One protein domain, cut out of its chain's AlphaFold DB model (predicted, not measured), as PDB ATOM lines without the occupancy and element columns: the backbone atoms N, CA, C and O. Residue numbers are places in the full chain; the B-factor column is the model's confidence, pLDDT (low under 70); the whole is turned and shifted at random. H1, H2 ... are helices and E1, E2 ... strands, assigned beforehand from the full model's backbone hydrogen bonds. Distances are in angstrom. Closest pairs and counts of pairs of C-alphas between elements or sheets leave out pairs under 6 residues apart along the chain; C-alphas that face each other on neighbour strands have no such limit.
ATOM      1  N   SER A  95      59.281 -52.564 -46.509       56.72
ATOM      2  CA  SER A  95      59.930 -53.243 -47.643       56.72
ATOM      3  C   SER A  95      59.400 -52.776 -49.009       56.72
ATOM      4  O   SER A  95      60.045 -52.976 -50.038       56.72
ATOM      5  N   GLN A  96      58.241 -52.111 -49.014       56.19
ATOM      6  CA  GLN A  96      57.657 -51.446 -50.182       56.19
ATOM      7  C   GLN A  96      58.390 -50.122 -50.489       56.19
ATOM      8  O   GLN A  96      59.204 -49.646 -49.691       56.19
ATOM      9  N   SER A  97      58.169 -49.556 -51.681       55.50
ATOM     10  CA  SER A  97      59.063 -48.567 -52.305       55.50
ATOM     11  C   SER A  97      59.354 -47.351 -51.406       55.50
ATOM     12  O   SER A  97      58.474 -46.895 -50.673       55.50
ATOM     13  N   PRO A  98      60.538 -46.711 -51.502       55.22
ATOM     14  CA  PRO A  98      60.783 -45.415 -50.858       55.22
ATOM     15  C   PRO A  98      59.746 -44.343 -51.231       55.22
ATOM     16  O   PRO A  98      59.487 -43.435 -50.437       55.22
ATOM     17  N   ASN A  99      59.130 -44.467 -52.413       56.28
ATOM     18  CA  ASN A  99      58.008 -43.629 -52.823       56.28
ATOM     19  C   ASN A  99      56.735 -43.986 -52.033       56.28
ATOM     20  O   ASN A  99      56.104 -43.093 -51.468       56.28
ATOM     21  N   ASP A 100      56.428 -45.281 -51.896       60.44
ATOM     22  CA  ASP A 100      55.301 -45.789 -51.102       60.44
ATOM     23  C   ASP A 100      55.414 -45.372 -49.634       60.44
ATOM     24  O   ASP A 100      54.407 -45.013 -49.047       60.44
ATOM     25  N   LYS A 101      56.615 -45.312 -49.036       62.44
ATOM     26  CA  LYS A 101      56.795 -44.789 -47.663       62.44
ATOM     27  C   LYS A 101      56.305 -43.352 -47.516       62.44
ATOM     28  O   LYS A 101      55.537 -43.056 -46.606       62.44
ATOM     29  N   ARG A 102      56.742 -42.452 -48.405       61.78
ATOM     30  CA  ARG A 102      56.330 -41.039 -48.362       61.78
ATOM     31  C   ARG A 102      54.853 -40.883 -48.698       61.78
ATOM     32  O   ARG A 102      54.151 -40.183 -47.980       61.78
ATOM     33  N   ILE A 103      54.381 -41.568 -49.739       64.50
ATOM     34  CA  ILE A 103      52.971 -41.568 -50.139       64.50
ATOM     35  C   ILE A 103      52.096 -42.120 -49.009       64.50
ATOM     36  O   ILE A 103      51.061 -41.539 -48.725       64.50
ATOM     37  N   ARG A 104      52.524 -43.171 -48.304       67.44
ATOM     38  CA  ARG A 104      51.793 -43.770 -47.183       67.44
ATOM     39  C   ARG A 104      51.757 -42.876 -45.955       67.44
ATOM     40  O   ARG A 104      50.679 -42.715 -45.414       67.44
ATOM     41  N   VAL A 105      52.870 -42.258 -45.549       71.81
ATOM     42  CA  VAL A 105      52.854 -41.283 -44.439       71.81
ATOM     43  C   VAL A 105      51.974 -40.079 -44.791       71.81
ATOM     44  O   VAL A 105      51.238 -39.596 -43.938       71.81
ATOM     45  N   LEU A 106      51.979 -39.632 -46.052       70.50
ATOM     46  CA  LEU A 106      51.073 -38.581 -46.523       70.50
ATOM     47  C   LEU A 106      49.607 -39.039 -46.557       70.50
ATOM     48  O   LEU A 106      48.752 -38.282 -46.123       70.50
ATOM     49  N   LEU A 107      49.303 -40.258 -47.012       69.75
ATOM     50  CA  LEU A 107      47.948 -40.830 -47.007       69.75
ATOM     51  C   LEU A 107      47.439 -41.110 -45.590       69.75
ATOM     52  O   LEU A 107      46.257 -40.940 -45.329       69.75
ATOM     53  N   GLU A 108      48.310 -41.522 -44.674       70.06
ATOM     54  CA  GLU A 108      47.992 -41.746 -43.267       70.06
ATOM     55  C   GLU A 108      47.709 -40.410 -42.577       70.06
ATOM     56  O   GLU A 108      46.644 -40.259 -41.981       70.06
ATOM     57  N   TYR A 109      48.572 -39.407 -42.778       69.06
ATOM     58  CA  TYR A 109      48.351 -38.032 -42.331       69.06
ATOM     59  C   TYR A 109      47.050 -37.450 -42.901       69.06
ATOM     60  O   TYR A 109      46.202 -37.017 -42.126       69.06
ATOM     61  N   ILE A 110      46.831 -37.526 -44.220       73.81
ATOM     62  CA  ILE A 110      45.571 -37.133 -44.874       73.81
ATOM     63  C   ILE A 110      44.390 -37.883 -44.251       73.81
ATOM     64  O   ILE A 110      43.408 -37.246 -43.897       73.81
ATOM     65  N   SER A 111      44.491 -39.196 -44.024       70.00
ATOM     66  CA  SER A 111      43.399 -39.966 -43.422       70.00
ATOM     67  C   SER A 111      43.105 -39.564 -41.975       70.00
ATOM     68  O   SER A 111      41.954 -39.655 -41.560       70.00
ATOM     69  N   VAL A 112      44.093 -39.086 -41.212       69.19
ATOM     70  CA  VAL A 112      43.865 -38.484 -39.889       69.19
ATOM     71  C   VAL A 112      43.161 -37.134 -40.049       69.19
ATOM     72  O   VAL A 112      42.125 -36.931 -39.424       69.19
ATOM     73  N   LEU A 113      43.634 -36.260 -40.947       70.12
ATOM     74  CA  LEU A 113      42.991 -34.966 -41.217       70.12
ATOM     75  C   LEU A 113      41.540 -35.109 -41.720       70.12
ATOM     76  O   LEU A 113      40.686 -34.304 -41.363       70.12
ATOM     77  N   GLU A 114      41.250 -36.132 -42.528       72.25
ATOM     78  CA  GLU A 114      39.912 -36.445 -43.050       72.25
ATOM     79  C   GLU A 114      38.995 -37.092 -42.001       72.25
ATOM     80  O   GLU A 114      37.784 -36.875 -42.030       72.25
ATOM     81  N   ARG A 115      39.542 -37.903 -41.082       65.88
ATOM     82  CA  ARG A 115      38.755 -38.634 -40.069       65.88
ATOM     83  C   ARG A 115      38.501 -37.822 -38.807       65.88
ATOM     84  O   ARG A 115      37.420 -37.955 -38.237       65.88
ATOM     85  N   THR A 116      39.441 -36.975 -38.392       64.44
ATOM     86  CA  THR A 116      39.245 -36.035 -37.281       64.44
ATOM     87  C   THR A 116      39.635 -34.588 -37.632       64.44
ATOM     88  O   THR A 116      40.537 -34.011 -37.022       64.44
ATOM     89  N   PRO A 117      38.886 -33.919 -38.543       66.44
ATOM     90  CA  PRO A 117      39.054 -32.484 -38.808       66.44
ATOM     91  C   PRO A 117      38.953 -31.625 -37.536       66.44
ATOM     92  O   PRO A 117      39.648 -30.624 -37.392       66.44
ATOM     93  N   TRP A 118      38.104 -32.055 -36.598       66.06
ATOM     94  CA  TRP A 118      37.867 -31.419 -35.301       66.06
ATOM     95  C   TRP A 118      39.100 -31.446 -34.385       66.06
ATOM     96  O   TRP A 118      39.358 -30.468 -33.686       66.06
ATOM     97  N   ASP A 119      39.890 -32.527 -34.422       64.44
ATOM     98  CA  ASP A 119      41.127 -32.635 -33.638       64.44
ATOM     99  C   ASP A 119      42.193 -31.687 -34.196       64.44
ATOM    100  O   ASP A 119      42.915 -31.060 -33.424       64.44
ATOM    101  N   LEU A 120      42.264 -31.526 -35.527       67.69
ATOM    102  CA  LEU A 120      43.125 -30.517 -36.148       67.69
ATOM    103  C   LEU A 120      42.669 -29.100 -35.773       67.69
ATOM    104  O   LEU A 120      43.517 -28.261 -35.478       67.69
ATOM    105  N   GLU A 121      41.362 -28.816 -35.768       64.25
ATOM    106  CA  GLU A 121      40.860 -27.496 -35.368       64.25
ATOM    107  C   GLU A 121      41.200 -27.184 -33.902       64.25
ATOM    108  O   GLU A 121      41.725 -26.105 -33.630       64.25
ATOM    109  N   SER A 122      40.987 -28.128 -32.973       62.12
ATOM    110  CA  SER A 122      41.408 -27.958 -31.572       62.12
ATOM    111  C   SER A 122      42.917 -27.766 -31.483       62.12
ATOM    112  O   SER A 122      43.368 -26.762 -30.944       62.12
ATOM    113  N   LEU A 123      43.708 -28.649 -32.105       64.25
ATOM    114  CA  LEU A 123      45.166 -28.558 -32.085       64.25
ATOM    115  C   LEU A 123      45.652 -27.192 -32.586       64.25
ATOM    116  O   LEU A 123      46.542 -26.618 -31.973       64.25
ATOM    117  N   LEU A 124      45.056 -26.641 -33.650       66.69
ATOM    118  CA  LEU A 124      45.400 -25.318 -34.185       66.69
ATOM    119  C   LEU A 124      44.934 -24.147 -33.300       66.69
ATOM    120  O   LEU A 124      45.607 -23.113 -33.298       66.69
ATOM    121  N   ARG A 125      43.842 -24.291 -32.533       63.28
ATOM    122  CA  ARG A 125      43.466 -23.342 -31.464       63.28
ATOM    123  C   ARG A 125      44.477 -23.390 -30.310       63.28
ATOM    124  O   ARG A 125      44.899 -22.344 -29.821       63.28
ATOM    125  N   ASP A 126      44.892 -24.590 -29.913       60.66
ATOM    126  CA  ASP A 126      45.731 -24.843 -28.738       60.66
ATOM    127  C   ASP A 126      47.230 -24.542 -28.974       60.66
ATOM    128  O   ASP A 126      47.934 -24.142 -28.046       60.66
ATOM    129  N   TYR A 127      47.740 -24.677 -30.209       56.12
ATOM    130  CA  TYR A 127      49.186 -24.651 -30.512       56.12
ATOM    131  C   TYR A 127      49.913 -23.318 -30.243       56.12
ATOM    132  O   TYR A 127      51.143 -23.294 -30.232       56.12
ATOM    133  N   ASN A 128      49.192 -22.197 -30.115       52.59
ATOM    134  CA  ASN A 128      49.753 -20.863 -30.394       52.59
ATOM    135  C   ASN A 128      49.635 -19.810 -29.278       52.59
ATOM    136  O   ASN A 128      50.056 -18.672 -29.491       52.59
ATOM    137  N   PHE A 129      49.103 -20.139 -28.094       66.88
ATOM    138  CA  PHE A 129      48.851 -19.132 -27.053       66.88
ATOM    139  C   PHE A 129      49.511 -19.437 -25.703       66.88
ATOM    140  O   PHE A 129      48.905 -19.984 -24.781       66.88
ATOM    141  N   VAL A 130      50.755 -18.970 -25.558       74.38
ATOM    142  CA  VAL A 130      51.351 -18.699 -24.242       74.38
ATOM    143  C   VAL A 130      50.792 -17.368 -23.739       74.38
ATOM    144  O   VAL A 130      51.073 -16.316 -24.312       74.38
ATOM    145  N   PHE A 131      50.004 -17.402 -22.666       79.94
ATOM    146  CA  PHE A 131      49.458 -16.199 -22.039       79.94
ATOM    147  C   PHE A 131      50.348 -15.755 -20.872       79.94
ATOM    148  O   PHE A 131      50.596 -16.525 -19.948       79.94
ATOM    149  N   SER A 132      50.798 -14.499 -20.893       82.94
ATOM    150  CA  SER A 132      51.590 -13.877 -19.823       82.94
ATOM    151  C   SER A 132      50.811 -12.748 -19.146       82.94
ATOM    152  O   SER A 132      50.235 -11.902 -19.832       82.94
ATOM    153  N   SER A 133      50.830 -12.704 -17.814       85.56
ATOM    154  CA  SER A 133      50.162 -11.692 -16.985       85.56
ATOM    155  C   SER A 133      50.908 -11.524 -15.660       85.56
ATOM    156  O   SER A 133      51.591 -12.447 -15.223       85.56
ATOM    157  N   THR A 134      50.726 -10.388 -14.983       87.62
ATOM    158  CA  THR A 134      51.035 -10.293 -13.545       87.62
ATOM    159  C   THR A 134      50.018 -11.102 -12.729       87.62
ATOM    160  O   THR A 134      48.913 -11.389 -13.210       87.62
ATOM    161  N   THR A 135      50.375 -11.480 -11.500       82.81
ATOM    162  CA  THR A 135      49.557 -12.338 -10.624       82.81
ATOM    163  C   THR A 135      48.208 -11.702 -10.299       82.81
ATOM    164  O   THR A 135      47.175 -12.334 -10.508       82.81
ATOM    165  N   GLY A 136      48.183 -10.417  -9.935       78.44
ATOM    166  CA  GLY A 136      46.953  -9.652  -9.705       78.44
ATOM    167  C   GLY A 136      46.097  -9.392 -10.957       78.44
ATOM    168  O   GLY A 136      44.954  -8.959 -10.833       78.44
ATOM    169  N   GLN A 137      46.605  -9.662 -12.167       82.44
ATOM    170  CA  GLN A 137      45.904  -9.411 -13.438       82.44
ATOM    171  C   GLN A 137      45.487 -10.686 -14.190       82.44
ATOM    172  O   GLN A 137      44.962 -10.577 -15.296       82.44
ATOM    173  N   HIS A 138      45.659 -11.880 -13.604       77.00
ATOM    174  CA  HIS A 138      45.442 -13.180 -14.266       77.00
ATOM    175  C   HIS A 138      44.112 -13.312 -15.035       77.00
ATOM    176  O   HIS A 138      44.071 -13.962 -16.079       77.00
ATOM    177  N   ASN A 139      43.042 -12.644 -14.592       76.19
ATOM    178  CA  ASN A 139      41.762 -12.593 -15.308       76.19
ATOM    179  C   ASN A 139      41.888 -12.082 -16.760       76.19
ATOM    180  O   ASN A 139      41.207 -12.601 -17.637       76.19
ATOM    181  N   GLN A 140      42.816 -11.165 -17.059       76.88
ATOM    182  CA  GLN A 140      43.072 -10.662 -18.422       76.88
ATOM    183  C   GLN A 140      43.710 -11.708 -19.359       76.88
ATOM    184  O   GLN A 140      43.717 -11.527 -20.581       76.88
ATOM    185  N   ALA A 141      44.272 -12.789 -18.802       70.00
ATOM    186  CA  ALA A 141      44.687 -13.965 -19.562       70.00
ATOM    187  C   ALA A 141      43.499 -14.910 -19.820       70.00
ATOM    188  O   ALA A 141      43.392 -15.451 -20.917       70.00
ATOM    189  N   LEU A 142      42.580 -15.059 -18.854       73.25
ATOM    190  CA  LEU A 142      41.355 -15.851 -19.024       73.25
ATOM    191  C   LEU A 142      40.372 -15.209 -20.012       73.25
ATOM    192  O   LEU A 142      39.803 -15.917 -20.828       73.25
ATOM    193  N   GLU A 143      40.207 -13.882 -20.006       73.81
ATOM    194  CA  GLU A 143      39.329 -13.156 -20.949       73.81
ATOM    195  C   GLU A 143      39.669 -13.406 -22.431       73.81
ATOM    196  O   GLU A 143      38.842 -13.169 -23.310       73.81
ATOM    197  N   LYS A 144      40.885 -13.887 -22.713       68.62
ATOM    198  CA  LYS A 144      41.394 -14.184 -24.057       68.62
ATOM    199  C   LYS A 144      41.422 -15.686 -24.377       68.62
ATOM    200  O   LYS A 144      41.935 -16.052 -25.433       68.62
ATOM    201  N   LYS A 145      40.893 -16.549 -23.500       69.19
ATOM    202  CA  LYS A 145      40.830 -18.006 -23.687       69.19
ATOM    203  C   LYS A 145      39.405 -18.522 -23.470       69.19
ATOM    204  O   LYS A 145      38.746 -18.172 -22.498       69.19
ATOM    205  N   GLU A 146      38.935 -19.408 -24.347       67.56
ATOM    206  CA  GLU A 146      37.591 -20.008 -24.240       67.56
ATOM    207  C   GLU A 146      37.438 -20.942 -23.017       67.56
ATOM    208  O   GLU A 146      36.318 -21.220 -22.587       67.56
ATOM    209  N   THR A 147      38.546 -21.416 -22.430       69.94
ATOM    210  CA  THR A 147      38.565 -22.284 -21.241       69.94
ATOM    211  C   THR A 147      39.231 -21.599 -20.036       69.94
ATOM    212  O   THR A 147      40.289 -20.988 -20.182       69.94
ATOM    213  N   PRO A 148      38.666 -21.714 -18.814       77.56
ATOM    214  CA  PRO A 148      39.117 -20.964 -17.634       77.56
ATOM    215  C   PRO A 148      40.315 -21.611 -16.903       77.56
ATOM    216  O   PRO A 148      40.431 -21.496 -15.685       77.56
ATOM    217  N   TYR A 149      41.171 -22.342 -17.620       84.00
ATOM    218  CA  TYR A 149      42.319 -23.069 -17.065       84.00
ATOM    219  C   TYR A 149      43.426 -23.271 -18.110       84.00
ATOM    220  O   TYR A 149      43.198 -23.201 -19.322       84.00
ATOM    221  N   PHE A 150      44.634 -23.571 -17.634       85.88
ATOM    222  CA  PHE A 150      45.822 -23.876 -18.430       85.88
ATOM    223  C   PHE A 150      46.410 -25.214 -17.985       85.88
ATOM    224  O   PHE A 150      46.456 -25.524 -16.799       85.88
ATOM    225  N   ASP A 151      46.890 -26.019 -18.923       85.81
ATOM    226  CA  ASP A 151      47.437 -27.347 -18.624       85.81
ATOM    227  C   ASP A 151      48.761 -27.245 -17.851       85.81
ATOM    228  O   ASP A 151      49.014 -28.019 -16.927       85.81
ATOM    229  N   SER A 152      49.552 -26.206 -18.141       88.44
ATOM    230  CA  SER A 152      50.698 -25.776 -17.333       88.44
ATOM    231  C   SER A 152      50.591 -24.298 -16.956       88.44
ATOM    232  O   SER A 152      50.295 -23.465 -17.811       88.44
ATOM    233  N   VAL A 153      50.903 -23.970 -15.701       92.19
ATOM    234  CA  VAL A 153      51.100 -22.594 -15.212       92.19
ATOM    235  C   VAL A 153      52.526 -22.450 -14.685       92.19
ATOM    236  O   VAL A 153      53.025 -23.327 -13.976       92.19
ATOM    237  N   ILE A 154      53.175 -21.339 -15.030       94.06
ATOM    238  CA  ILE A 154      54.514 -20.972 -14.560       94.06
ATOM    239  C   ILE A 154      54.394 -19.640 -13.821       94.06
ATOM    240  O   ILE A 154      53.844 -18.688 -14.373       94.06
ATOM    241  N   VAL A 155      54.896 -19.577 -12.589       92.88
ATOM    242  CA  VAL A 155      54.955 -18.350 -11.785       92.88
ATOM    243  C   VAL A 155      56.416 -18.044 -11.485       92.88
ATOM    244  O   VAL A 155      57.086 -18.828 -10.812       92.88
ATOM    245  N   ASP A 156      56.890 -16.918 -12.006       92.31
ATOM    246  CA  ASP A 156      58.192 -16.343 -11.670       92.31
ATOM    247  C   ASP A 156      58.062 -15.401 -10.462       92.31
ATOM    248  O   ASP A 156      56.970 -14.909 -10.172       92.31
ATOM    249  N   GLU A 157      59.154 -15.185  -9.731       89.00
ATOM    250  CA  GLU A 157      59.184 -14.450  -8.453       89.00
ATOM    251  C   GLU A 157      58.122 -14.909  -7.421       89.00
ATOM    252  O   GLU A 157      57.623 -14.138  -6.593       89.00
ATOM    253  N   ALA A 158      57.799 -16.207  -7.415       89.31
ATOM    254  CA  ALA A 158      56.766 -16.808  -6.570       89.31
ATOM    255  C   ALA A 158      56.996 -16.569  -5.062       89.31
ATOM    256  O   ALA A 158      56.036 -16.405  -4.312       89.31
ATOM    257  N   ALA A 159      58.257 -16.477  -4.617       84.00
ATOM    258  CA  ALA A 159      58.621 -16.165  -3.229       84.00
ATOM    259  C   ALA A 159      58.275 -14.718  -2.807       84.00
ATOM    260  O   ALA A 159      58.041 -14.456  -1.626       84.00
ATOM    261  N   LYS A 160      58.192 -13.785  -3.768       82.44
ATOM    262  CA  LYS A 160      57.787 -12.383  -3.556       82.44
ATOM    263  C   LYS A 160      56.300 -12.134  -3.833       82.44
ATOM    264  O   LYS A 160      55.842 -10.997  -3.742       82.44
ATOM    265  N   THR A 161      55.541 -13.172  -4.183       82.44
ATOM    266  CA  THR A 161      54.110 -13.073  -4.500       82.44
ATOM    267  C   THR A 161      53.260 -13.147  -3.225       82.44
ATOM    268  O   THR A 161      53.596 -13.863  -2.282       82.44
ATOM    269  N   ASN A 162      52.131 -12.433  -3.192       82.12
ATOM    270  CA  ASN A 162      51.120 -12.586  -2.143       82.12
ATOM    271  C   ASN A 162      50.568 -14.036  -2.151       82.12
ATOM    272  O   ASN A 162      50.079 -14.472  -3.195       82.12
ATOM    273  N   PRO A 163      50.581 -14.784  -1.027       82.88
ATOM    274  CA  PRO A 163      50.127 -16.177  -0.978       82.88
ATOM    275  C   PRO A 163      48.707 -16.419  -1.510       82.88
ATOM    276  O   PRO A 163      48.435 -17.494  -2.044       82.88
ATOM    277  N   LEU A 164      47.806 -15.434  -1.402       82.50
ATOM    278  CA  LEU A 164      46.448 -15.534  -1.946       82.50
ATOM    279  C   LEU A 164      46.435 -15.413  -3.475       82.50
ATOM    280  O   LEU A 164      45.814 -16.239  -4.140       82.50
ATOM    281  N   GLU A 165      47.158 -14.444  -4.045       83.94
ATOM    282  CA  GLU A 165      47.299 -14.314  -5.504       83.94
ATOM    283  C   GLU A 165      48.014 -15.525  -6.109       83.94
ATOM    284  O   GLU A 165      47.593 -16.046  -7.143       83.94
ATOM    285  N   LEU A 166      49.061 -16.009  -5.433       89.06
ATOM    286  CA  LEU A 166      49.794 -17.208  -5.822       89.06
ATOM    287  C   LEU A 166      48.851 -18.416  -5.887       89.06
ATOM    288  O   LEU A 166      48.841 -19.131  -6.887       89.06
ATOM    289  N   LEU A 167      48.000 -18.603  -4.871       89.38
ATOM    290  CA  LEU A 167      46.999 -19.670  -4.845       89.38
ATOM    291  C   LEU A 167      45.940 -19.516  -5.950       89.38
ATOM    292  O   LEU A 167      45.562 -20.519  -6.557       89.38
ATOM    293  N   MET A 168      45.483 -18.292  -6.245       85.62
ATOM    294  CA  MET A 168      44.547 -18.035  -7.351       85.62
ATOM    295  C   MET A 168      45.153 -18.431  -8.700       85.62
ATOM    296  O   MET A 168      44.507 -19.139  -9.468       85.62
ATOM    297  N   VAL A 169      46.401 -18.040  -8.967       88.81
ATOM    298  CA  VAL A 169      47.112 -18.378 -10.210       88.81
ATOM    299  C   VAL A 169      47.423 -19.878 -10.289       88.81
ATOM    300  O   VAL A 169      47.237 -20.491 -11.340       88.81
ATOM    301  N   MET A 170      47.810 -20.508  -9.176       90.50
ATOM    302  CA  MET A 170      48.007 -21.959  -9.086       90.50
ATOM    303  C   MET A 170      46.718 -22.751  -9.358       90.50
ATOM    304  O   MET A 170      46.780 -23.803  -9.990       90.50
ATOM    305  N   ALA A 171      45.554 -22.250  -8.937       89.12
ATOM    306  CA  ALA A 171      44.260 -22.896  -9.176       89.12
ATOM    307  C   ALA A 171      43.821 -22.898 -10.656       89.12
ATOM    308  O   ALA A 171      42.887 -23.614 -11.011       89.12
ATOM    309  N   LEU A 172      44.501 -22.137 -11.523       88.38
ATOM    310  CA  LEU A 172      44.296 -22.168 -12.975       88.38
ATOM    311  C   LEU A 172      44.999 -23.359 -13.646       88.38
ATOM    312  O   LEU A 172      44.739 -23.630 -14.817       88.38
ATOM    313  N   ALA A 173      45.897 -24.055 -12.942       89.69
ATOM    314  CA  ALA A 173      46.663 -25.170 -13.481       89.69
ATOM    315  C   ALA A 173      45.886 -26.494 -13.426       89.69
ATOM    316  O   ALA A 173      45.518 -26.969 -12.353       89.69
ATOM    317  N   LYS A 174      45.702 -27.129 -14.586       85.50
ATOM    318  CA  LYS A 174      45.036 -28.434 -14.720       85.50
ATOM    319  C   LYS A 174      45.982 -29.620 -14.493       85.50
ATOM    320  O   LYS A 174      45.551 -30.614 -13.917       85.50
ATOM    321  N   GLU A 175      47.248 -29.536 -14.921       87.00
ATOM    322  CA  GLU A 175      48.185 -30.679 -14.871       87.00
ATOM    323  C   GLU A 175      49.543 -30.358 -14.235       87.00
ATOM    324  O   GLU A 175      50.120 -31.213 -13.560       87.00
ATOM    325  N   ARG A 176      50.077 -29.145 -14.431       89.44
ATOM    326  CA  ARG A 176      51.412 -28.769 -13.944       89.44
ATOM    327  C   ARG A 176      51.478 -27.344 -13.407       89.44
ATOM    328  O   ARG A 176      51.055 -26.397 -14.062       89.44
ATOM    329  N   ILE A 177      52.132 -27.204 -12.259       95.00
ATOM    330  CA  ILE A 177      52.549 -25.923 -11.682       95.00
ATOM    331  C   ILE A 177      54.075 -25.896 -11.655       95.00
ATOM    332  O   ILE A 177      54.699 -26.871 -11.235       95.00
ATOM    333  N   ILE A 178      54.671 -24.789 -12.091       94.25
ATOM    334  CA  ILE A 178      56.099 -24.504 -11.936       94.25
ATOM    335  C   ILE A 178      56.219 -23.190 -11.169       94.25
ATOM    336  O   ILE A 178      55.745 -22.159 -11.638       94.25
ATOM    337  N   LEU A 179      56.838 -23.234  -9.990       93.62
ATOM    338  CA  LEU A 179      57.131 -22.052  -9.180       93.62
ATOM    339  C   LEU A 179      58.635 -21.776  -9.240       93.62
ATOM    340  O   LEU A 179      59.435 -22.681  -9.003       93.62
ATOM    341  N   VAL A 180      59.004 -20.537  -9.554       93.12
ATOM    342  CA  VAL A 180      60.386 -20.047  -9.597       93.12
ATOM    343  C   VAL A 180      60.494 -18.857  -8.645       93.12
ATOM    344  O   VAL A 180      59.618 -17.999  -8.618       93.12
TER     345      VAL A 180
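This is residues 95 to 180 of the 579 residues of the protein "AAA_11 domain-containing protein" of Helicobacter pylori (UniProt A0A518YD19). A small head is built on two short parallel strands, E1 and E2, side by side, with the helix H4 packed on them at its residues 166 to 170; an arm of two helices reaches away from this head, and its free parts, residues 95 to 111 and 114 to 119, stick out. In the arm the long helix H1 and the shorter H2 meet near their ends as an L, and the long loop of residues 127 to 138 leads from H2 to the four-residue helix H3 in the head. The printed part has 86 residues, with four named helices and two named strands in the order H1, H2, H3, E1, H4, E2; the sheet has the order E1, E2, is parallel, and the class is mixed, helices and strands. The whole is extended, with a radius of gyration of the C-alphas of 20.0 A, and it spans 62 by 25 by 16 A along its three main axes, the arm making much of the length.

Strand E1 is residues 150 to 155, 12.6 A from first to last C-alpha, and begins with C-alpha 150 at (45.822, -23.876, -18.430). Strand E2 is residues 173 to 179, 11.7 A from first to last C-alpha, and ends with C-alpha 179 at (57.131, -22.052, -9.180). Helix H4 is residues 163 to 170 and measures 10.2 A. Helix H3 is residues 139 to 142 and measures 5.0 A. Helix H2 is residues 117 to 126 and measures 14.3 A. Helix H1, the longest with 18 residues, is residues 98 to 115; it begins with C-alpha 98 at (60.783, -45.415, -50.858) and measures 25.4 A.

E1 and E2 are parallel neighbours, with 14 degrees between their N-to-C directions. C-alphas 152 and 176 face each other at 4.6 A, and so do C-alphas 155 and 179 at 5.0 A. Across the pair, N 174 and O 150 are within hydrogen-bond range at 2.8 A, and N 155 and O 178 at 2.9 A. E1, H4 and E2 form a strand-helix-strand unit, two parallel neighbour strands with a helix between them along the chain, and its crossover is right-handed. The closest C-alphas of H4 and E1 are those of Met 170 and Val 153, 6.9 A apart. The closest C-alphas of H4 and E2 are those of Met 170 and Ile 177, 6.6 A apart. H3 touches no helix and is apart from E2. H2 is apart from H3 and from both strands. H1 and H2 are close but not clearly touching, the closest C-alphas being those of Leu 113 and Leu 120 at 6.7 A. Their lines are about perpendicular, at 86 degrees. H1 is apart from H3, H4 and both strands. In H2 and H4 every O i to N i+4 pair is within hydrogen-bond range, in H1 13 of 14 are, and H3 is too short for such a pair.

The two C-alphas farthest apart are those of Ser 97 and Asn 162, at 62.2 A. Without the stretches that stand free, the body has 63 residues, spans 46 by 21 by 15 A and has a radius of gyration of 13.0 A. The printed part has no cut. The link from H2 to H3, 12 residues, is long; those from H3 to E1 and from E1 to H4 are short, and those from H1 to H2 and from H4 to E2 are tight. The mean pLDDT of the printed part is 75.9, and 32 residues are under 70, among them residues 95 to 104, 115 to 129 and 144 to 147.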